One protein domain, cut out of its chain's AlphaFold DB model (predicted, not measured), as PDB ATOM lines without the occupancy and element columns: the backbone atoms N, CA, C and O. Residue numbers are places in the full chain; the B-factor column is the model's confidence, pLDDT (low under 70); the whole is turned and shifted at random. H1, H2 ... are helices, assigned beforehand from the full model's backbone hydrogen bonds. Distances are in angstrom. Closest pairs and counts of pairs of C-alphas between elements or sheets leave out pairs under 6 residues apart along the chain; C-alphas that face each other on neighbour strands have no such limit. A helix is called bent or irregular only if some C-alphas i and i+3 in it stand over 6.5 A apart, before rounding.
ATOM      1  N   SER A  30      35.013 -61.404   8.316       53.53
ATOM      2  CA  SER A  30      34.766 -60.177   9.088       53.53
ATOM      3  C   SER A  30      35.781 -59.064   8.790       53.53
ATOM      4  O   SER A  30      35.433 -57.881   8.754       53.53
ATOM      5  N   VAL A  31      37.039 -59.438   8.536       50.59
ATOM      6  CA  VAL A  31      38.095 -58.485   8.165       50.59
ATOM      7  C   VAL A  31      37.853 -57.947   6.754       50.59
ATOM      8  O   VAL A  31      37.959 -56.739   6.537       50.59
ATOM      9  N   GLN A  32      37.453 -58.812   5.816       62.03
ATOM     10  CA  GLN A  32      37.153 -58.406   4.443       62.03
ATOM     11  C   GLN A  32      35.947 -57.456   4.376       62.03
ATOM     12  O   GLN A  32      36.029 -56.412   3.737       62.03
ATOM     13  N   GLU A  33      34.882 -57.726   5.135       57.50
ATOM     14  CA  GLU A  33      33.728 -56.819   5.240       57.50
ATOM     15  C   GLU A  33      34.106 -55.430   5.787       57.50
ATOM     16  O   GLU A  33      33.501 -54.415   5.431       57.50
ATOM     17  N   CYS A  34      35.118 -55.348   6.656       46.97
ATOM     18  CA  CYS A  34      35.659 -54.072   7.121       46.97
ATOM     19  C   CYS A  34      36.371 -53.305   6.001       46.97
ATOM     20  O   CYS A  34      36.152 -52.101   5.843       46.97
ATOM     21  N   LEU A  35      37.198 -53.999   5.218       53.28
ATOM     22  CA  LEU A  35      37.930 -53.419   4.088       53.28
ATOM     23  C   LEU A  35      36.986 -52.942   2.977       53.28
ATOM     24  O   LEU A  35      37.187 -51.860   2.412       53.28
ATOM     25  N   ASP A  36      35.926 -53.700   2.715       63.31
ATOM     26  CA  ASP A  36      34.921 -53.368   1.706       63.31
ATOM     27  C   ASP A  36      34.103 -52.131   2.119       63.31
ATOM     28  O   ASP A  36      33.872 -51.227   1.309       63.31
ATOM     29  N   TRP A  37      33.738 -52.017   3.403       63.78
ATOM     30  CA  TRP A  37      33.023 -50.849   3.932       63.78
ATOM     31  C   TRP A  37      33.858 -49.559   3.877       63.78
ATOM     32  O   TRP A  37      33.363 -48.502   3.461       63.78
ATOM     33  N   VAL A  38      35.141 -49.640   4.243       50.44
ATOM     34  CA  VAL A  38      36.085 -48.512   4.139       50.44
ATOM     35  C   VAL A  38      36.239 -48.072   2.682       50.44
ATOM     36  O   VAL A  38      36.152 -46.880   2.378       50.44
ATOM     37  N   SER A  39      36.426 -49.029   1.773       56.19
ATOM     38  CA  SER A  39      36.600 -48.755   0.343       56.19
ATOM     39  C   SER A  39      35.355 -48.106  -0.269       56.19
ATOM     40  O   SER A  39      35.468 -47.152  -1.040       56.19
ATOM     41  N   SER A  40      34.162 -48.557   0.125       56.25
ATOM     42  CA  SER A  40      32.887 -47.957  -0.284       56.25
ATOM     43  C   SER A  40      32.759 -46.498   0.174       56.25
ATOM     44  O   SER A  40      32.451 -45.612  -0.629       56.25
ATOM     45  N   SER A  41      33.102 -46.216   1.435       45.19
ATOM     46  CA  SER A  41      33.076 -44.854   1.991       45.19
ATOM     47  C   SER A  41      34.051 -43.908   1.275       45.19
ATOM     48  O   SER A  41      33.703 -42.763   0.979       45.19
ATOM     49  N   ALA A  42      35.251 -44.390   0.937       48.28
ATOM     50  CA  ALA A  42      36.243 -43.623   0.180       48.28
ATOM     51  C   ALA A  42      35.779 -43.315  -1.257       48.28
ATOM     52  O   ALA A  42      35.984 -42.209  -1.764       48.28
ATOM     53  N   ASN A  43      35.119 -44.272  -1.912       52.41
ATOM     54  CA  ASN A  43      34.585 -44.088  -3.263       52.41
ATOM     55  C   ASN A  43      33.396 -43.117  -3.293       52.41
ATOM     56  O   ASN A  43      33.304 -42.302  -4.212       52.41
ATOM     57  N   ALA A  44      32.533 -43.140  -2.272       51.66
ATOM     58  CA  ALA A  44      31.446 -42.173  -2.128       51.66
ATOM     59  C   ALA A  44      31.972 -40.733  -1.994       51.66
ATOM     60  O   ALA A  44      31.416 -39.814  -2.600       51.66
ATOM     61  N   LEU A  45      33.077 -40.530  -1.264       46.38
ATOM     62  CA  LEU A  45      33.726 -39.221  -1.174       46.38
ATOM     63  C   LEU A  45      34.322 -38.788  -2.523       46.38
ATOM     64  O   LEU A  45      34.080 -37.668  -2.967       46.38
ATOM     65  N   ARG A  46      35.025 -39.683  -3.232       49.47
ATOM     66  CA  ARG A  46      35.549 -39.401  -4.586       49.47
ATOM     67  C   ARG A  46      34.462 -38.999  -5.579       49.47
ATOM     68  O   ARG A  46      34.647 -38.029  -6.308       49.47
ATOM     69  N   ALA A  47      33.344 -39.722  -5.607       55.31
ATOM     70  CA  ALA A  47      32.225 -39.420  -6.501       55.31
ATOM     71  C   ALA A  47      31.598 -38.050  -6.198       55.31
ATOM     72  O   ALA A  47      31.178 -37.340  -7.108       55.31
ATOM     73  N   ARG A  48      31.579 -37.644  -4.922       50.56
ATOM     74  CA  ARG A  48      31.149 -36.298  -4.517       50.56
ATOM     75  C   ARG A  48      32.121 -35.224  -5.004       50.56
ATOM     76  O   ARG A  48      31.668 -34.184  -5.459       50.56
ATOM     77  N   ILE A  49      33.425 -35.494  -4.974       49.88
ATOM     78  CA  ILE A  49      34.475 -34.560  -5.414       49.88
ATOM     79  C   ILE A  49      34.508 -34.412  -6.943       49.88
ATOM     80  O   ILE A  49      34.684 -33.304  -7.439       49.88
ATOM     81  N   SER A  50      34.284 -35.483  -7.714       47.75
ATOM     82  CA  SER A  50      34.370 -35.419  -9.185       47.75
ATOM     83  C   SER A  50      33.349 -34.473  -9.821       47.75
ATOM     84  O   SER A  50      33.561 -34.008 -10.939       47.75
ATOM     85  N   VAL A  51      32.257 -34.164  -9.114       49.38
ATOM     86  CA  VAL A  51      31.269 -33.150  -9.522       49.38
ATOM     87  C   VAL A  51      31.872 -31.737  -9.524       49.38
ATOM     88  O   VAL A  51      31.388 -30.866 -10.239       49.38
ATOM     89  N   PHE A  52      32.949 -31.506  -8.769       43.44
ATOM     90  CA  PHE A  52      33.574 -30.195  -8.592       43.44
ATOM     91  C   PHE A  52      34.852 -29.983  -9.424       43.44
ATOM     92  O   PHE A  52      35.265 -28.839  -9.586       43.44
ATOM     93  N   CYS A  53      35.462 -31.038  -9.977       41.94
ATOM     94  CA  CYS A  53      36.791 -30.975 -10.613       41.94
ATOM     95  C   CYS A  53      36.795 -30.968 -12.158       41.94
ATOM     96  O   CYS A  53      37.843 -31.186 -12.759       41.94
ATOM     97  N   GLN A  54      35.666 -30.739 -12.834       40.38
ATOM     98  CA  GLN A  54      35.639 -30.665 -14.305       40.38
ATOM     99  C   GLN A  54      36.004 -29.264 -14.822       40.38
ATOM    100  O   GLN A  54      35.128 -28.573 -15.328       40.38
ATOM    101  N   PHE A  55      37.264 -28.826 -14.714       44.72
ATOM    102  CA  PHE A  55      37.716 -27.604 -15.400       44.72
ATOM    103  C   PHE A  55      39.170 -27.685 -15.878       44.72
ATOM    104  O   PHE A  55      40.026 -28.260 -15.210       44.72
ATOM    105  N   SER A  65      52.673 -17.443  -2.206       56.72
ATOM    106  CA  SER A  65      51.654 -16.636  -1.535       56.72
ATOM    107  C   SER A  65      51.814 -16.716  -0.006       56.72
ATOM    108  O   SER A  65      52.170 -17.775   0.510       56.72
ATOM    109  N   PRO A  66      51.490 -15.659   0.770       57.53
ATOM    110  CA  PRO A  66      51.531 -15.647   2.245       57.53
ATOM    111  C   PRO A  66      50.695 -16.730   2.966       57.53
ATOM    112  O   PRO A  66      50.669 -16.763   4.196       57.53
ATOM    113  N   ILE A  67      49.993 -17.582   2.217       58.47
ATOM    114  CA  ILE A  67      49.068 -18.626   2.677       58.47
ATOM    115  C   ILE A  67      49.808 -19.895   3.151       58.47
ATOM    116  O   ILE A  67      49.246 -20.676   3.918       58.47
ATOM    117  N   ASP A  68      51.088 -20.068   2.809       63.38
ATOM    118  CA  ASP A  68      51.861 -21.280   3.139       63.38
ATOM    119  C   ASP A  68      52.106 -21.507   4.643       63.38
ATOM    120  O   ASP A  68      52.497 -22.597   5.053       63.38
ATOM    121  N   LYS A  69      51.828 -20.526   5.514       62.94
ATOM    122  CA  LYS A  69      52.003 -20.686   6.972       62.94
ATOM    123  C   LYS A  69      51.052 -21.691   7.623       62.94
ATOM    124  O   LYS A  69      51.313 -22.109   8.744       62.94
ATOM    125  N   TYR A  70      49.973 -22.068   6.945       60.50
ATOM    126  CA  TYR A  70      48.980 -23.004   7.478       60.50
ATOM    127  C   TYR A  70      49.140 -24.416   6.911       60.50
ATOM    128  O   TYR A  70      48.253 -25.246   7.100       60.50
ATOM    129  N   ALA A  71      50.230 -24.679   6.176       55.03
ATOM    130  CA  ALA A  71      50.326 -25.799   5.251       55.03
ATOM    131  C   ALA A  71      50.165 -27.194   5.880       55.03
ATOM    132  O   ALA A  71      49.602 -28.054   5.202       55.03
ATOM    133  N   ASP A  72      50.537 -27.399   7.148       62.09
ATOM    134  CA  ASP A  72      50.941 -28.742   7.591       62.09
ATOM    135  C   ASP A  72      50.035 -29.509   8.570       62.09
ATOM    136  O   ASP A  72      50.129 -30.735   8.623       62.09
ATOM    137  N   ASP A  73      49.095 -28.903   9.291       72.69
ATOM    138  CA  ASP A  73      48.600 -29.586  10.499       72.69
ATOM    139  C   ASP A  73      47.201 -30.207  10.366       72.69
ATOM    140  O   ASP A  73      46.326 -29.996  11.209       72.69
ATOM    141  N   LEU A  74      46.976 -31.053   9.346       90.62
ATOM    142  CA  LEU A  74      45.998 -32.127   9.577       90.62
ATOM    143  C   LEU A  74      46.552 -32.999  10.714       90.62
ATOM    144  O   LEU A  74      47.683 -33.483  10.569       90.62
ATOM    145  N   PRO A  75      45.785 -33.220  11.803       90.69
ATOM    146  CA  PRO A  75      46.225 -34.022  12.934       90.69
ATOM    147  C   PRO A  75      46.822 -35.359  12.480       90.69
ATOM    148  O   PRO A  75      46.318 -35.962  11.527       90.69
ATOM    149  N   PRO A  76      47.893 -35.841  13.127       95.00
ATOM    150  CA  PRO A  76      48.446 -37.140  12.793       95.00
ATOM    151  C   PRO A  76      47.415 -38.240  13.072       95.00
ATOM    152  O   PRO A  76      46.675 -38.191  14.055       95.00
ATOM    153  N   VAL A  77      47.393 -39.257  12.210       96.12
ATOM    154  CA  VAL A  77      46.613 -40.474  12.452       96.12
ATOM    155  C   VAL A  77      47.214 -41.179  13.669       96.12
ATOM    156  O   VAL A  77      48.381 -41.562  13.648       96.12
ATOM    157  N   VAL A  78      46.421 -41.328  14.729       96.50
ATOM    158  CA  VAL A  78      46.828 -42.029  15.953       96.50
ATOM    159  C   VAL A  78      46.754 -43.535  15.719       96.50
ATOM    160  O   VAL A  78      45.728 -44.032  15.263       96.50
ATOM    161  N   ASP A  79      47.822 -44.264  16.039       97.44
ATOM    162  CA  ASP A  79      47.851 -45.726  15.948       97.44
ATOM    163  C   ASP A  79      46.992 -46.356  17.069       97.44
ATOM    164  O   ASP A  79      47.291 -46.147  18.250       97.44
ATOM    165  N   PRO A  80      45.928 -47.124  16.751       97.50
ATOM    166  CA  PRO A  80      45.074 -47.742  17.762       97.50
ATOM    167  C   PRO A  80      45.684 -49.012  18.377       97.50
ATOM    168  O   PRO A  80      45.049 -49.618  19.239       97.50
ATOM    169  N   LEU A  81      46.869 -49.453  17.944       97.75
ATOM    170  CA  LEU A  81      47.427 -50.762  18.282       97.75
ATOM    171  C   LEU A  81      47.558 -51.024  19.786       97.75
ATOM    172  O   LEU A  81      47.132 -52.077  20.262       97.75
ATOM    173  N   GLU A  82      48.115 -50.079  20.544       97.75
ATOM    174  CA  GLU A  82      48.258 -50.237  21.998       97.75
ATOM    175  C   GLU A  82      46.896 -50.278  22.699       97.75
ATOM    176  O   GLU A  82      46.679 -51.095  23.594       97.75
ATOM    177  N   THR A  83      45.928 -49.489  22.224       97.75
ATOM    178  CA  THR A  83      44.550 -49.535  22.726       97.75
ATOM    179  C   THR A  83      43.918 -50.901  22.461       97.75
ATOM    180  O   THR A  83      43.381 -51.511  23.384       97.75
ATOM    181  N   LEU A  84      44.049 -51.439  21.246       97.25
ATOM    182  CA  LEU A  84      43.528 -52.762  20.887       97.25
ATOM    183  C   LEU A  84      44.147 -53.881  21.735       97.25
ATOM    184  O   LEU A  84      43.434 -54.765  22.213       97.25
ATOM    185  N   ARG A  85      45.462 -53.827  21.971       97.38
ATOM    186  CA  ARG A  85      46.164 -54.782  22.844       97.38
ATOM    187  C   ARG A  85      45.704 -54.663  24.294       97.38
ATOM    188  O   ARG A  85      45.475 -55.681  24.943       97.38
ATOM    189  N   SER A  86      45.502 -53.441  24.789       97.25
ATOM    190  CA  SER A  86      45.007 -53.198  26.152       97.25
ATOM    191  C   SER A  86      43.586 -53.730  26.384       97.25
ATOM    192  O   SER A  86      43.258 -54.131  27.499       97.25
ATOM    193  N   MET A  87      42.770 -53.823  25.328       96.19
ATOM    194  CA  MET A  87      41.437 -54.438  25.370       96.19
ATOM    195  C   MET A  87      41.473 -55.976  25.410       96.19
ATOM    196  O   MET A  87      40.425 -56.611  25.488       96.19
ATOM    197  N   GLY A  88      42.659 -56.593  25.365       95.62
ATOM    198  CA  GLY A  88      42.821 -58.047  25.382       95.62
ATOM    199  C   GLY A  88      42.679 -58.706  24.010       95.62
ATOM    200  O   GLY A  88      42.522 -59.926  23.934       95.62
ATOM    201  N   LEU A  89      42.734 -57.930  22.922       95.19
ATOM    202  CA  LEU A  89      42.742 -58.488  21.576       95.19
ATOM    203  C   LEU A  89      44.098 -59.181  21.317       95.19
ATOM    204  O   LEU A  89      45.143 -58.552  21.517       95.19
ATOM    205  N   PRO A  90      44.122 -60.452  20.866       95.12
ATOM    206  CA  PRO A  90      45.368 -61.138  20.532       95.12
ATOM    207  C   PRO A  90      46.162 -60.364  19.477       95.12
ATOM    208  O   PRO A  90      45.573 -59.822  18.540       95.12
ATOM    209  N   SER A  91      47.496 -60.351  19.580       96.00
ATOM    210  CA  SER A  91      48.370 -59.619  18.645       96.00
ATOM    211  C   SER A  91      48.124 -59.995  17.180       96.00
ATOM    212  O   SER A  91      48.136 -59.127  16.311       96.00
ATOM    213  N   GLU A  92      47.795 -61.263  16.922       94.75
ATOM    214  CA  GLU A  92      47.458 -61.790  15.593       94.75
ATOM    215  C   GLU A  92      46.256 -61.089  14.941       94.75
ATOM    216  O   GLU A  92      46.195 -61.000  13.718       94.75
ATOM    217  N   LEU A  93      45.321 -60.563  15.740       94.62
ATOM    218  CA  LEU A  93      44.137 -59.833  15.274       94.62
ATOM    219  C   LEU A  93      44.279 -58.316  15.449       94.62
ATOM    220  O   LEU A  93      43.778 -57.555  14.620       94.62
ATOM    221  N   ALA A  94      44.993 -57.871  16.486       96.56
ATOM    222  CA  ALA A  94      45.240 -56.457  16.741       96.56
ATOM    223  C   ALA A  94      46.112 -55.816  15.653       96.56
ATOM    224  O   ALA A  94      45.766 -54.743  15.159       96.56
ATOM    225  N   ASP A  95      47.192 -56.480  15.221       96.31
ATOM    226  CA  ASP A  95      48.113 -55.912  14.230       96.31
ATOM    227  C   ASP A  95      47.451 -55.733  12.843       96.31
ATOM    228  O   ASP A  95      47.639 -54.684  12.219       96.31
ATOM    229  N   PRO A  96      46.678 -56.698  12.294       96.56
ATOM    230  CA  PRO A  96      45.918 -56.473  11.063       96.56
ATOM    231  C   PRO A  96      44.832 -55.402  11.206       96.56
ATOM    232  O   PRO A  96      44.688 -54.577  10.306       96.56
ATOM    233  N   ALA A  97      44.096 -55.378  12.323       95.56
ATOM    234  CA  ALA A  97      43.026 -54.405  12.543       95.56
ATOM    235  C   ALA A  97      43.566 -52.965  12.631       95.56
ATOM    236  O   ALA A  97      43.041 -52.070  11.965       95.56
ATOM    237  N   ALA A  98      44.660 -52.758  13.373       97.62
ATOM    238  CA  ALA A  98      45.350 -51.472  13.447       97.62
ATOM    239  C   ALA A  98      45.868 -51.030  12.072       97.62
ATOM    240  O   ALA A  98      45.626 -49.895  11.660       97.62
ATOM    241  N   ARG A  99      46.500 -51.937  11.311       97.25
ATOM    242  CA  ARG A  99      46.962 -51.646   9.943       97.25
ATOM    243  C   ARG A  99      45.822 -51.232   9.016       97.25
ATOM    244  O   ARG A  99      45.968 -50.239   8.308       97.25
ATOM    245  N   CYS A 100      44.690 -51.938   9.052       96.19
ATOM    246  CA  CYS A 100      43.515 -51.592   8.246       96.19
ATOM    247  C   CYS A 100      42.984 -50.194   8.594       96.19
ATOM    248  O   CYS A 100      42.678 -49.409   7.696       96.19
ATOM    249  N   TYR A 101      42.907 -49.862   9.886       97.12
ATOM    250  CA  TYR A 101      42.503 -48.531  10.337       97.12
ATOM    251  C   TYR A 101      43.479 -47.441   9.870       97.12
ATOM    252  O   TYR A 101      43.040 -46.438   9.311       97.12
ATOM    253  N   ILE A 102      44.791 -47.643  10.045       97.25
ATOM    254  CA  ILE A 102      45.817 -46.669   9.642       97.25
ATOM    255  C   ILE A 102      45.768 -46.439   8.132       97.25
ATOM    256  O   ILE A 102      45.765 -45.292   7.692       97.25
ATOM    257  N   GLU A 103      45.683 -47.500   7.329       97.00
ATOM    258  CA  GLU A 103      45.595 -47.380   5.872       97.00
ATOM    259  C   GLU A 103      44.349 -46.585   5.449       97.00
ATOM    260  O   GLU A 103      44.434 -45.676   4.619       97.00
ATOM    261  N   ALA A 104      43.199 -46.886   6.055       95.06
ATOM    262  CA  ALA A 104      41.950 -46.177   5.813       95.06
ATOM    263  C   ALA A 104      42.050 -44.685   6.178       95.06
ATOM    264  O   ALA A 104      41.661 -43.815   5.394       95.06
ATOM    265  N   ALA A 105      42.604 -44.386   7.353       95.88
ATOM    266  CA  ALA A 105      42.750 -43.032   7.873       95.88
ATOM    267  C   ALA A 105      43.770 -42.209   7.069       95.88
ATOM    268  O   ALA A 105      43.538 -41.027   6.815       95.88
ATOM    269  N   CYS A 106      44.860 -42.828   6.606       95.94
ATOM    270  CA  CYS A 106      45.837 -42.202   5.715       95.94
ATOM    271  C   CYS A 106      45.225 -41.865   4.351       95.94
ATOM    272  O   CYS A 106      45.349 -40.724   3.907       95.94
ATOM    273  N   LYS A 107      44.486 -42.794   3.727       95.69
ATOM    274  CA  LYS A 107      43.769 -42.522   2.464       95.69
ATOM    275  C   LYS A 107      42.790 -41.359   2.608       95.69
ATOM    276  O   LYS A 107      42.694 -40.510   1.725       95.69
ATOM    277  N   PHE A 108      42.069 -41.301   3.724       95.25
ATOM    278  CA  PHE A 108      41.155 -40.198   3.996       95.25
ATOM    279  C   PHE A 108      41.898 -38.873   4.247       95.25
ATOM    280  O   PHE A 108      41.495 -37.835   3.724       95.25
ATOM    281  N   ARG A 109      43.035 -38.901   4.957       95.19
ATOM    282  CA  ARG A 109      43.915 -37.732   5.140       95.19
ATOM    283  C   ARG A 109      44.410 -37.178   3.806       95.19
ATOM    284  O   ARG A 109      44.363 -35.971   3.603       95.19
ATOM    285  N   GLU A 110      44.857 -38.041   2.896       94.81
ATOM    286  CA  GLU A 110      45.292 -37.650   1.548       94.81
ATOM    287  C   GLU A 110      44.167 -36.963   0.764       94.81
ATOM    288  O   GLU A 110      44.404 -35.945   0.117       94.81
ATOM    289  N   GLN A 111      42.934 -37.470   0.866       93.69
ATOM    290  CA  GLN A 111      41.762 -36.868   0.219       93.69
ATOM    291  C   GLN A 111      41.452 -35.474   0.772       93.69
ATOM    292  O   GLN A 111      41.252 -34.540  -0.003       93.69
ATOM    293  N   VAL A 112      41.449 -35.308   2.097       93.50
ATOM    294  CA  VAL A 112      41.205 -33.998   2.719       93.50
ATOM    295  C   VAL A 112      42.336 -33.019   2.402       93.50
ATOM    296  O   VAL A 112      42.067 -31.867   2.071       93.50
ATOM    297  N   ASN A 113      43.592 -33.471   2.422       93.12
ATOM    298  CA  ASN A 113      44.734 -32.651   2.016       93.12
ATOM    299  C   ASN A 113      44.630 -32.198   0.557       93.12
ATOM    300  O   ASN A 113      44.939 -31.047   0.266       93.12
ATOM    301  N   ALA A 114      44.180 -33.064  -0.354       92.44
ATOM    302  CA  ALA A 114      43.950 -32.683  -1.745       92.44
ATOM    303  C   ALA A 114      42.911 -31.553  -1.849       92.44
ATOM    304  O   ALA A 114      43.186 -30.539  -2.482       92.44
ATOM    305  N   ILE A 115      41.783 -31.669  -1.138       90.94
ATOM    306  CA  ILE A 115      40.737 -30.631  -1.097       90.94
ATOM    307  C   ILE A 115      41.273 -29.322  -0.506       90.94
ATOM    308  O   ILE A 115      41.069 -28.254  -1.074       90.94
ATOM    309  N   ILE A 116      41.987 -29.389   0.620       91.19
ATOM    310  CA  ILE A 116      42.591 -28.213   1.260       91.19
ATOM    311  C   ILE A 116      43.580 -27.530   0.309       91.19
ATOM    312  O   ILE A 116      43.572 -26.305   0.186       91.19
ATOM    313  N   ASN A 117      44.411 -28.304  -0.388       90.81
ATOM    314  CA  ASN A 117      45.352 -27.767  -1.366       90.81
ATOM    315  C   ASN A 117      44.630 -27.130  -2.560       90.81
ATOM    316  O   ASN A 117      45.062 -26.076  -3.022       90.81
ATOM    317  N   ASP A 118      43.516 -27.701  -3.013       88.56
ATOM    318  CA  ASP A 118      42.687 -27.107  -4.066       88.56
ATOM    319  C   ASP A 118      42.016 -25.803  -3.612       88.56
ATOM    320  O   ASP A 118      41.997 -24.835  -4.368       88.56
ATOM    321  N   ILE A 119      41.551 -25.720  -2.361       87.25
ATOM    322  CA  ILE A 119      40.995 -24.487  -1.771       87.25
ATOM    323  C   ILE A 119      42.065 -23.397  -1.659       87.25
ATOM    324  O   ILE A 119      41.789 -22.221  -1.904       87.25
ATOM    325  N   ARG A 120      43.295 -23.781  -1.295       86.31
ATOM    326  CA  ARG A 120      44.442 -22.865  -1.210       86.31
ATOM    327  C   ARG A 120      44.872 -22.340  -2.569       86.31
ATOM    328  O   ARG A 120      45.400 -21.229  -2.642       86.31
ATOM    329  N   ARG A 121      44.671 -23.111  -3.643       87.69
ATOM    330  CA  ARG A 121      44.952 -22.628  -4.994       87.69
ATOM    331  C   ARG A 121      44.048 -21.438  -5.268       87.69
ATOM    332  O   ARG A 121      42.826 -21.536  -5.323       87.69
ATOM    333  N   GLU A 122      44.694 -20.298  -5.483       69.62
ATOM    334  CA  GLU A 122      44.058 -18.987  -5.583       69.62
ATOM    335  C   GLU A 122      42.931 -18.935  -6.625       69.62
ATOM    336  O   GLU A 122      41.999 -18.151  -6.491       69.62
ATOM    337  N   ARG A 123      42.981 -19.806  -7.641       78.12
ATOM    338  CA  ARG A 123      41.944 -19.942  -8.664       78.12
ATOM    339  C   ARG A 123      40.587 -20.333  -8.081       78.12
ATOM    340  O   ARG A 123      39.613 -19.642  -8.360       78.12
ATOM    341  N   PHE A 124      40.528 -21.375  -7.250       76.88
ATOM    342  CA  PHE A 124      39.273 -21.830  -6.644       76.88
ATOM    343  C   PHE A 124      38.639 -20.706  -5.829       76.88
ATOM    344  O   PHE A 124      37.455 -20.392  -5.959       76.88
ATOM    345  N   ALA A 125      39.472 -20.059  -5.019       71.88
ATOM    346  CA  ALA A 125      39.022 -19.012  -4.137       71.88
ATOM    347  C   ALA A 125      38.615 -17.752  -4.914       71.88
ATOM    348  O   ALA A 125      37.550 -17.221  -4.634       71.88
ATOM    349  N   ARG A 126      39.360 -17.316  -5.942       74.12
ATOM    350  CA  ARG A 126      38.962 -16.178  -6.793       74.12
ATOM    351  C   ARG A 126      37.665 -16.449  -7.555       74.12
ATOM    352  O   ARG A 126      36.800 -15.584  -7.560       74.12
ATOM    353  N   GLU A 127      37.501 -17.623  -8.165       75.50
ATOM    354  CA  GLU A 127      36.282 -17.966  -8.919       75.50
ATOM    355  C   GLU A 127      35.036 -17.992  -8.015       75.50
ATOM    356  O   GLU A 127      33.953 -17.579  -8.430       75.50
ATOM    357  N   ARG A 128      35.192 -18.419  -6.756       69.88
ATOM    358  CA  ARG A 128      34.103 -18.468  -5.766       69.88
ATOM    359  C   ARG A 128      33.870 -17.132  -5.047       69.88
ATOM    360  O   ARG A 128      32.718 -16.796  -4.788       69.88
ATOM    361  N   LEU A 129      34.916 -16.348  -4.760       67.81
ATOM    362  CA  LEU A 129      34.808 -15.059  -4.054       67.81
ATOM    363  C   LEU A 129      34.176 -13.946  -4.879       67.81
ATOM    364  O   LEU A 129      33.656 -13.009  -4.280       67.81
ATOM    365  N   VAL A 130      34.162 -14.045  -6.211       66.75
ATOM    366  CA  VAL A 130      33.434 -13.083  -7.065       66.75
ATOM    367  C   VAL A 130      31.957 -12.977  -6.652       66.75
ATOM    368  O   VAL A 130      31.348 -11.923  -6.802       66.75
ATOM    369  N   TYR A 131      31.389 -14.029  -6.056       61.28
ATOM    370  CA  TYR A 131      30.010 -14.034  -5.562       61.28
ATOM    371  C   TYR A 131      29.832 -13.436  -4.158       61.28
ATOM    372  O   TYR A 131      28.704 -13.166  -3.751       61.28
ATOM    373  N   ILE A 132      30.923 -13.211  -3.424       67.44
ATOM    374  CA  ILE A 132      30.930 -12.751  -2.028       67.44
ATOM    375  C   ILE A 132      31.730 -11.442  -1.914       67.44
ATOM    376  O   ILE A 132      32.520 -11.239  -0.988       67.44
ATOM    377  N   GLU A 133      31.565 -10.531  -2.878       66.81
ATOM    378  CA  GLU A 133      32.201  -9.215  -2.805       66.81
ATOM    379  C   GLU A 133      31.719  -8.451  -1.559       66.81
ATOM    380  O   GLU A 133      30.555  -8.066  -1.443       66.81
ATOM    381  N   GLY A 134      32.646  -8.224  -0.621       73.62
ATOM    382  CA  GLY A 134      32.482  -7.306   0.509       73.62
ATOM    383  C   GLY A 134      32.289  -7.926   1.898       73.62
ATOM    384  O   GLY A 134      32.274  -7.163   2.861       73.62
ATOM    385  N   LEU A 135      32.167  -9.253   2.045       70.12
ATOM    386  CA  LEU A 135      31.920  -9.869   3.368       70.12
ATOM    387  C   LEU A 135      33.185 -10.363   4.074       70.12
ATOM    388  O   LEU A 135      33.327 -10.182   5.279       70.12
ATOM    389  N   LEU A 136      34.099 -11.000   3.341       81.56
ATOM    390  CA  LEU A 136      35.289 -11.643   3.898       81.56
ATOM    391  C   LEU A 136      36.483 -11.383   2.985       81.56
ATOM    392  O   LEU A 136      36.361 -11.399   1.759       81.56
ATOM    393  N   SER A 137      37.658 -11.162   3.573       87.25
ATOM    394  CA  SER A 137      38.886 -11.197   2.786       87.25
ATOM    395  C   SER A 137      39.120 -12.620   2.273       87.25
ATOM    396  O   SER A 137      38.786 -13.599   2.942       87.25
ATOM    397  N   LEU A 138      39.746 -12.736   1.099       82.56
ATOM    398  CA  LEU A 138      40.136 -14.019   0.506       82.56
ATOM    399  C   LEU A 138      40.873 -14.923   1.508       82.56
ATOM    400  O   LEU A 138      40.588 -16.113   1.602       82.56
ATOM    401  N   SER A 139      41.772 -14.340   2.304       85.25
ATOM    402  CA  SER A 139      42.499 -15.061   3.348       85.25
ATOM    403  C   SER A 139      41.576 -15.633   4.424       85.25
ATOM    404  O   SER A 139      41.754 -16.779   4.817       85.25
ATOM    405  N   SER A 140      40.593 -14.856   4.891       87.12
ATOM    406  CA  SER A 140      39.660 -15.297   5.933       87.12
ATOM    407  C   SER A 140      38.712 -16.375   5.418       87.12
ATOM    408  O   SER A 140      38.437 -17.329   6.135       87.12
ATOM    409  N   PHE A 141      38.265 -16.263   4.165       86.25
ATOM    410  CA  PHE A 141      37.447 -17.294   3.529       86.25
ATOM    411  C   PHE A 141      38.204 -18.622   3.398       86.25
ATOM    412  O   PHE A 141      37.717 -19.657   3.847       86.25
ATOM    413  N   VAL A 142      39.423 -18.594   2.842       87.31
ATOM    414  CA  VAL A 142      40.270 -19.795   2.719       87.31
ATOM    415  C   VAL A 142      40.524 -20.414   4.093       87.31
ATOM    416  O   VAL A 142      40.390 -21.626   4.240       87.31
ATOM    417  N   GLN A 143      40.828 -19.593   5.101       88.81
ATOM    418  CA  GLN A 143      41.055 -20.057   6.467       88.81
ATOM    419  C   GLN A 143      39.826 -20.772   7.048       88.81
ATOM    420  O   GLN A 143      39.960 -21.889   7.541       88.81
ATOM    421  N   GLN A 144      38.629 -20.188   6.920       89.44
ATOM    422  CA  GLN A 144      37.389 -20.815   7.392       89.44
ATOM    423  C   GLN A 144      37.111 -22.144   6.685       89.44
ATOM    424  O   GLN A 144      36.769 -23.131   7.333       89.44
ATOM    425  N   CYS A 145      37.301 -22.215   5.364       89.38
ATOM    426  CA  CYS A 145      37.146 -23.475   4.640       89.38
ATOM    427  C   CYS A 145      38.129 -24.541   5.146       89.38
ATOM    428  O   CYS A 145      37.735 -25.685   5.364       89.38
ATOM    429  N   VAL A 146      39.396 -24.174   5.365       90.38
ATOM    430  CA  VAL A 146      40.405 -25.093   5.912       90.38
ATOM    431  C   VAL A 146      39.996 -25.595   7.297       90.38
ATOM    432  O   VAL A 146      40.042 -26.802   7.528       90.38
ATOM    433  N   GLU A 147      39.547 -24.714   8.190       91.19
ATOM    434  CA  GLU A 147      39.079 -25.081   9.534       91.19
ATOM    435  C   GLU A 147      37.887 -26.048   9.491       91.19
ATOM    436  O   GLU A 147      37.880 -27.049  10.211       91.19
ATOM    437  N   ILE A 148      36.928 -25.824   8.586       91.50
ATOM    438  CA  ILE A 148      35.783 -26.725   8.381       91.50
ATOM    439  C   ILE A 148      36.257 -28.117   7.948       91.50
ATOM    440  O   ILE A 148      35.867 -29.121   8.549       91.50
ATOM    441  N   TYR A 149      37.135 -28.211   6.945       92.44
ATOM    442  CA  TYR A 149      37.637 -29.508   6.476       92.44
ATOM    443  C   TYR A 149      38.529 -30.210   7.508       92.44
ATOM    444  O   TYR A 149      38.490 -31.438   7.611       92.44
ATOM    445  N   GLN A 150      39.276 -29.460   8.321       93.69
ATOM    446  CA  GLN A 150      39.989 -30.008   9.478       93.69
ATOM    447  C   GLN A 150      39.019 -30.581  10.523       93.69
ATOM    448  O   GLN A 150      39.268 -31.667  11.052       93.69
ATOM    449  N   GLY A 151      37.903 -29.897  10.795       93.38
ATOM    450  CA  GLY A 151      36.843 -30.379  11.685       93.38
ATOM    451  C   GLY A 151      36.194 -31.667  11.173       93.38
ATOM    452  O   GLY A 151      36.114 -32.659  11.905       93.38
ATOM    453  N   ILE A 152      35.827 -31.700   9.887       93.56
ATOM    454  CA  ILE A 152      35.299 -32.901   9.216       93.56
ATOM    455  C   ILE A 152      36.298 -34.056   9.323       93.56
ATOM    456  O   ILE A 152      35.910 -35.191   9.620       93.56
ATOM    457  N   TYR A 153      37.588 -33.773   9.119       95.44
ATOM    458  CA  TYR A 153      38.636 -34.779   9.221       95.44
ATOM    459  C   TYR A 153      38.715 -35.397  10.621       95.44
ATOM    460  O   TYR A 153      38.673 -36.623  10.753       95.44
ATOM    461  N   ARG A 154      38.771 -34.561  11.667       95.38
ATOM    462  CA  ARG A 154      38.823 -35.015  13.067       95.38
ATOM    463  C   ARG A 154      37.623 -35.881  13.425       95.38
ATOM    464  O   ARG A 154      37.807 -36.968  13.970       95.38
ATOM    465  N   ARG A 155      36.409 -35.442  13.081       94.94
ATOM    466  CA  ARG A 155      35.194 -36.194  13.415       94.94
ATOM    467  C   ARG A 155      35.169 -37.554  12.730       94.94
ATOM    468  O   ARG A 155      34.907 -38.564  13.372       94.94
ATOM    469  N   LYS A 156      35.537 -37.608  11.449       95.44
ATOM    470  CA  LYS A 156      35.558 -38.873  10.713       95.44
ATOM    471  C   LYS A 156      36.608 -39.851  11.249       95.44
ATOM    472  O   LYS A 156      36.353 -41.054  11.241       95.44
ATOM    473  N   LEU A 157      37.759 -39.365  11.726       96.19
ATOM    474  CA  LEU A 157      38.733 -40.214  12.422       96.19
ATOM    475  C   LEU A 157      38.146 -40.815  13.703       96.19
ATOM    476  O   LEU A 157      38.288 -42.018  13.919       96.19
ATOM    477  N   LEU A 158      37.457 -40.005  14.514       95.31
ATOM    478  CA  LEU A 158      36.779 -40.483  15.721       95.31
ATOM    479  C   LEU A 158      35.706 -41.527  15.388       95.31
ATOM    480  O   LEU A 158      35.677 -42.573  16.025       95.31
ATOM    481  N   ASP A 159      34.900 -41.310  14.344       95.56
ATOM    482  CA  ASP A 159      33.898 -42.286  13.893       95.56
ATOM    483  C   ASP A 159      34.546 -43.613  13.472       95.56
ATOM    484  O   ASP A 159      34.072 -44.694  13.817       95.56
ATOM    485  N   MET A 160      35.643 -43.552  12.711       96.00
ATOM    486  CA  MET A 160      36.374 -44.749  12.289       96.00
ATOM    487  C   MET A 160      36.955 -45.504  13.485       96.00
ATOM    488  O   MET A 160      36.917 -46.737  13.508       96.00
ATOM    489  N   GLN A 161      37.471 -44.776  14.476       96.81
ATOM    490  CA  GLN A 161      37.986 -45.356  15.709       96.81
ATOM    491  C   GLN A 161      36.859 -45.985  16.536       96.81
ATOM    492  O   GLN A 161      37.000 -47.120  16.982       96.81
ATOM    493  N   ASP A 162      35.723 -45.308  16.694       95.94
ATOM    494  CA  ASP A 162      34.558 -45.822  17.418       95.94
ATOM    495  C   ASP A 162      33.988 -47.086  16.754       95.94
ATOM    496  O   ASP A 162      33.732 -48.084  17.425       95.94
ATOM    497  N   ILE A 163      33.883 -47.108  15.421       96.06
ATOM    498  CA  ILE A 163      33.461 -48.299  14.666       96.06
ATOM    499  C   ILE A 163      34.425 -49.466  14.893       96.06
ATOM    500  O   ILE A 163      33.978 -50.596  15.119       96.06
ATOM    501  N   LEU A 164      35.737 -49.210  14.850       96.81
ATOM    502  CA  LEU A 164      36.753 -50.219  15.139       96.81
ATOM    503  C   LEU A 164      36.584 -50.769  16.562       96.81
ATOM    504  O   LEU A 164      36.497 -51.985  16.739       96.81
ATOM    505  N   MET A 165      36.481 -49.889  17.559       96.94
ATOM    506  CA  MET A 165      36.352 -50.284  18.963       96.94
ATOM    507  C   MET A 165      35.058 -51.058  19.218       96.94
ATOM    508  O   MET A 165      35.100 -52.114  19.844       96.94
ATOM    509  N   LYS A 166      33.921 -50.626  18.661       95.31
ATOM    510  CA  LYS A 166      32.641 -51.350  18.752       95.31
ATOM    511  C   LYS A 166      32.730 -52.762  18.183       95.31
ATOM    512  O   LYS A 166      32.246 -53.703  18.810       95.31
ATOM    513  N   ARG A 167      33.370 -52.933  17.022       93.75
ATOM    514  CA  ARG A 167      33.562 -54.260  16.410       93.75
ATOM    515  C   ARG A 167      34.451 -55.159  17.261       93.75
ATOM    516  O   ARG A 167      34.142 -56.337  17.420       93.75
ATOM    517  N   VAL A 168      35.519 -54.607  17.827       95.19
ATOM    518  CA  VAL A 168      36.440 -55.342  18.704       95.19
ATOM    519  C   VAL A 168      35.745 -55.759  19.997       95.19
ATOM    520  O   VAL A 168      35.825 -56.927  20.368       95.19
ATOM    521  N   THR A 169      34.996 -54.859  20.636       93.62
ATOM    522  CA  THR A 169      34.194 -55.174  21.826       93.62
ATOM    523  C   THR A 169      33.164 -56.258  21.525       93.62
ATOM    524  O   THR A 169      33.122 -57.261  22.230       93.62
ATOM    525  N   HIS A 170      32.408 -56.132  20.429       90.69
ATOM    526  CA  HIS A 170      31.440 -57.151  20.019       90.69
ATOM    527  C   HIS A 170      32.107 -58.505  19.740       90.69
ATOM    528  O   HIS A 170      31.570 -59.553  20.096       90.69
ATOM    529  N   TRP A 171      33.289 -58.513  19.117       92.25
ATOM    530  CA  TRP A 171      34.053 -59.741  18.895       92.25
ATOM    531  C   TRP A 171      34.521 -60.364  20.214       92.25
ATOM    532  O   TRP A 171      34.352 -61.565  20.406       92.25
ATOM    533  N   LEU A 172      35.047 -59.568  21.150       89.62
ATOM    534  CA  LEU A 172      35.465 -60.039  22.475       89.62
ATOM    535  C   LEU A 172      34.274 -60.607  23.257       89.62
ATOM    536  O   LEU A 172      34.352 -61.711  23.797       89.62
ATOM    537  N   GLU A 173      33.140 -59.913  23.251       86.81
ATOM    538  CA  GLU A 173      31.885 -60.396  23.826       86.81
ATOM    539  C   GLU A 173      31.425 -61.690  23.145       86.81
ATOM    540  O   GLU A 173      31.069 -62.655  23.823       86.81
ATOM    541  N   SER A 174      31.533 -61.779  21.818       83.25
ATOM    542  CA  SER A 174      31.231 -62.993  21.049       83.25
ATOM    543  C   SER A 174      32.154 -64.155  21.417       83.25
ATOM    544  O   SER A 174      31.699 -65.288  21.516       83.25
ATOM    545  N   GLN A 175      33.432 -63.906  21.706       80.44
ATOM    546  CA  GLN A 175      34.354 -64.945  22.175       80.44
ATOM    547  C   GLN A 175      34.040 -65.387  23.607       80.44
ATOM    548  O   GLN A 175      34.076 -66.581  23.917       80.44
ATOM    549  N   THR A 176      33.669 -64.455  24.491       75.69
ATOM    550  CA  THR A 176      33.234 -64.809  25.854       75.69
ATOM    551  C   THR A 176      31.900 -65.552  25.859       75.69
ATOM    552  O   THR A 176      31.683 -66.438  26.686       75.69
ATOM    553  N   THR A 177      31.005 -65.246  24.921       70.62
ATOM    554  CA  THR A 177      29.734 -65.956  24.756       70.62
ATOM    555  C   THR A 177      29.898 -67.261  23.992       70.62
ATOM    556  O   THR A 177      29.188 -68.200  24.314       70.62
ATOM    557  N   ALA A 178      30.869 -67.400  23.090       60.16
ATOM    558  CA  ALA A 178      31.235 -68.672  22.461       60.16
ATOM    559  C   ALA A 178      31.954 -69.618  23.434       60.16
ATOM    560  O   ALA A 178      31.825 -70.832  23.322       60.16
ATOM    561  N   THR A 179      32.663 -69.081  24.431       56.94
ATOM    562  CA  THR A 179      33.217 -69.876  25.544       56.94
ATOM    563  C   THR A 179      32.203 -70.123  26.669       56.94
ATOM    564  O   THR A 179      32.328 -71.106  27.401       56.94
ATOM    565  N   ARG A 180      31.155 -69.294  26.804       62.06
ATOM    566  CA  ARG A 180      29.997 -69.559  27.690       62.06
ATOM    567  C   ARG A 180      28.910 -70.415  27.035       62.06
ATOM    568  O   ARG A 180      28.142 -71.069  27.739       62.06
ATOM    569  N   GLY A 181      28.847 -70.414  25.714       72.06
ATOM    570  CA  GLY A 181      27.948 -71.191  24.885       72.06
ATOM    571  C   GLY A 181      28.559 -72.552  24.625       72.06
ATOM    572  O   GLY A 181      29.716 -72.687  24.250       72.06
TER     573      GLY A 181
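AT A GLANCE: This is residues 30 to 55 and 65 to 181 of the 571 residues of the protein "Homeobox domain-containing protein" of Dacryopinax primogenitus (strain DJM 731) (UniProt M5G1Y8). Three long helices, H1, H4 and H6, run side by side along a loose rod, with H4 packed on both of the others and H6 running the opposite way to them. H5 crosses one end, a thin stretch from H2 to H3 runs lengthwise beside H4, and residues 173 to 181 stick out at the other end. The printed part has 143 residues with six named helices, H1 to H6 in order, and no named strand: the class is all helix. It is loose, with a radius of gyration of the C-alphas of 19.7 A and spans of 68 by 29 by 22 A.

IN THESE COORDINATES: H1 is residues 30 to 50, 30.8 A long, from C-alpha 30 at (34.766, -60.177, 9.088). H2 is residues 66 to 70 and only just irregular: C-alphas 66 and 69 are 6.9 A apart. H3 is residues 81 to 86. H4 is residues 91 to 120, 42.0 A. H5 is residues 122 to 132, 15.0 A. H6 is residues 138 to 180, 62.7 A, ending at C-alpha 180 at (29.997, -69.559, 27.690).

HOW THE PARTS SIT: H4 is the hub. With residues 97 to 108 alone it touches H1, the same way at a shallow tilt of 3 degrees; the closest C-alphas, Val 38 and Ala 104, are 6.5 A apart. H4 touches H6, opposite ways at a shallow tilt of 15 degrees; the closest C-alphas, Ile 116 and Val 146, are 6.0 A apart. H1 and H6 are near each other. H3 and H4 form a helical hairpin, the closest C-alphas, Leu 81 and Ala 98, 5.3 A apart. H6 touches H5 with residues 138 to 142 alone, about perpendicular at 74 degrees; the closest C-alphas, Ala 125 and Leu 138, are 6.9 A apart. H2 and H6 are close but not clearly touching, the closest C-alphas, Ile 67 and Ser 139, 7.5 A apart. Every O i to N i+4 pair is within hydrogen-bond range in H1, H3 and H6; the counts are 25 of 26 in H4, 5 of 7 in H5 and 0 of 1 in H2, where 1 of 2 O i to N i+3 pairs is.

THE WHOLE: The C-alphas of Gly 134 and Gly 181 are the two farthest apart, 68.5 A. Residues 56 to 64 are not printed; C-alphas 55 and 65 are 22.5 A apart across this cut. Of the links printed whole, none is long. Mean pLDDT of the printed part is 80.2; 44 residues are under 70, among them residues 30 to 55 and 65 to 72.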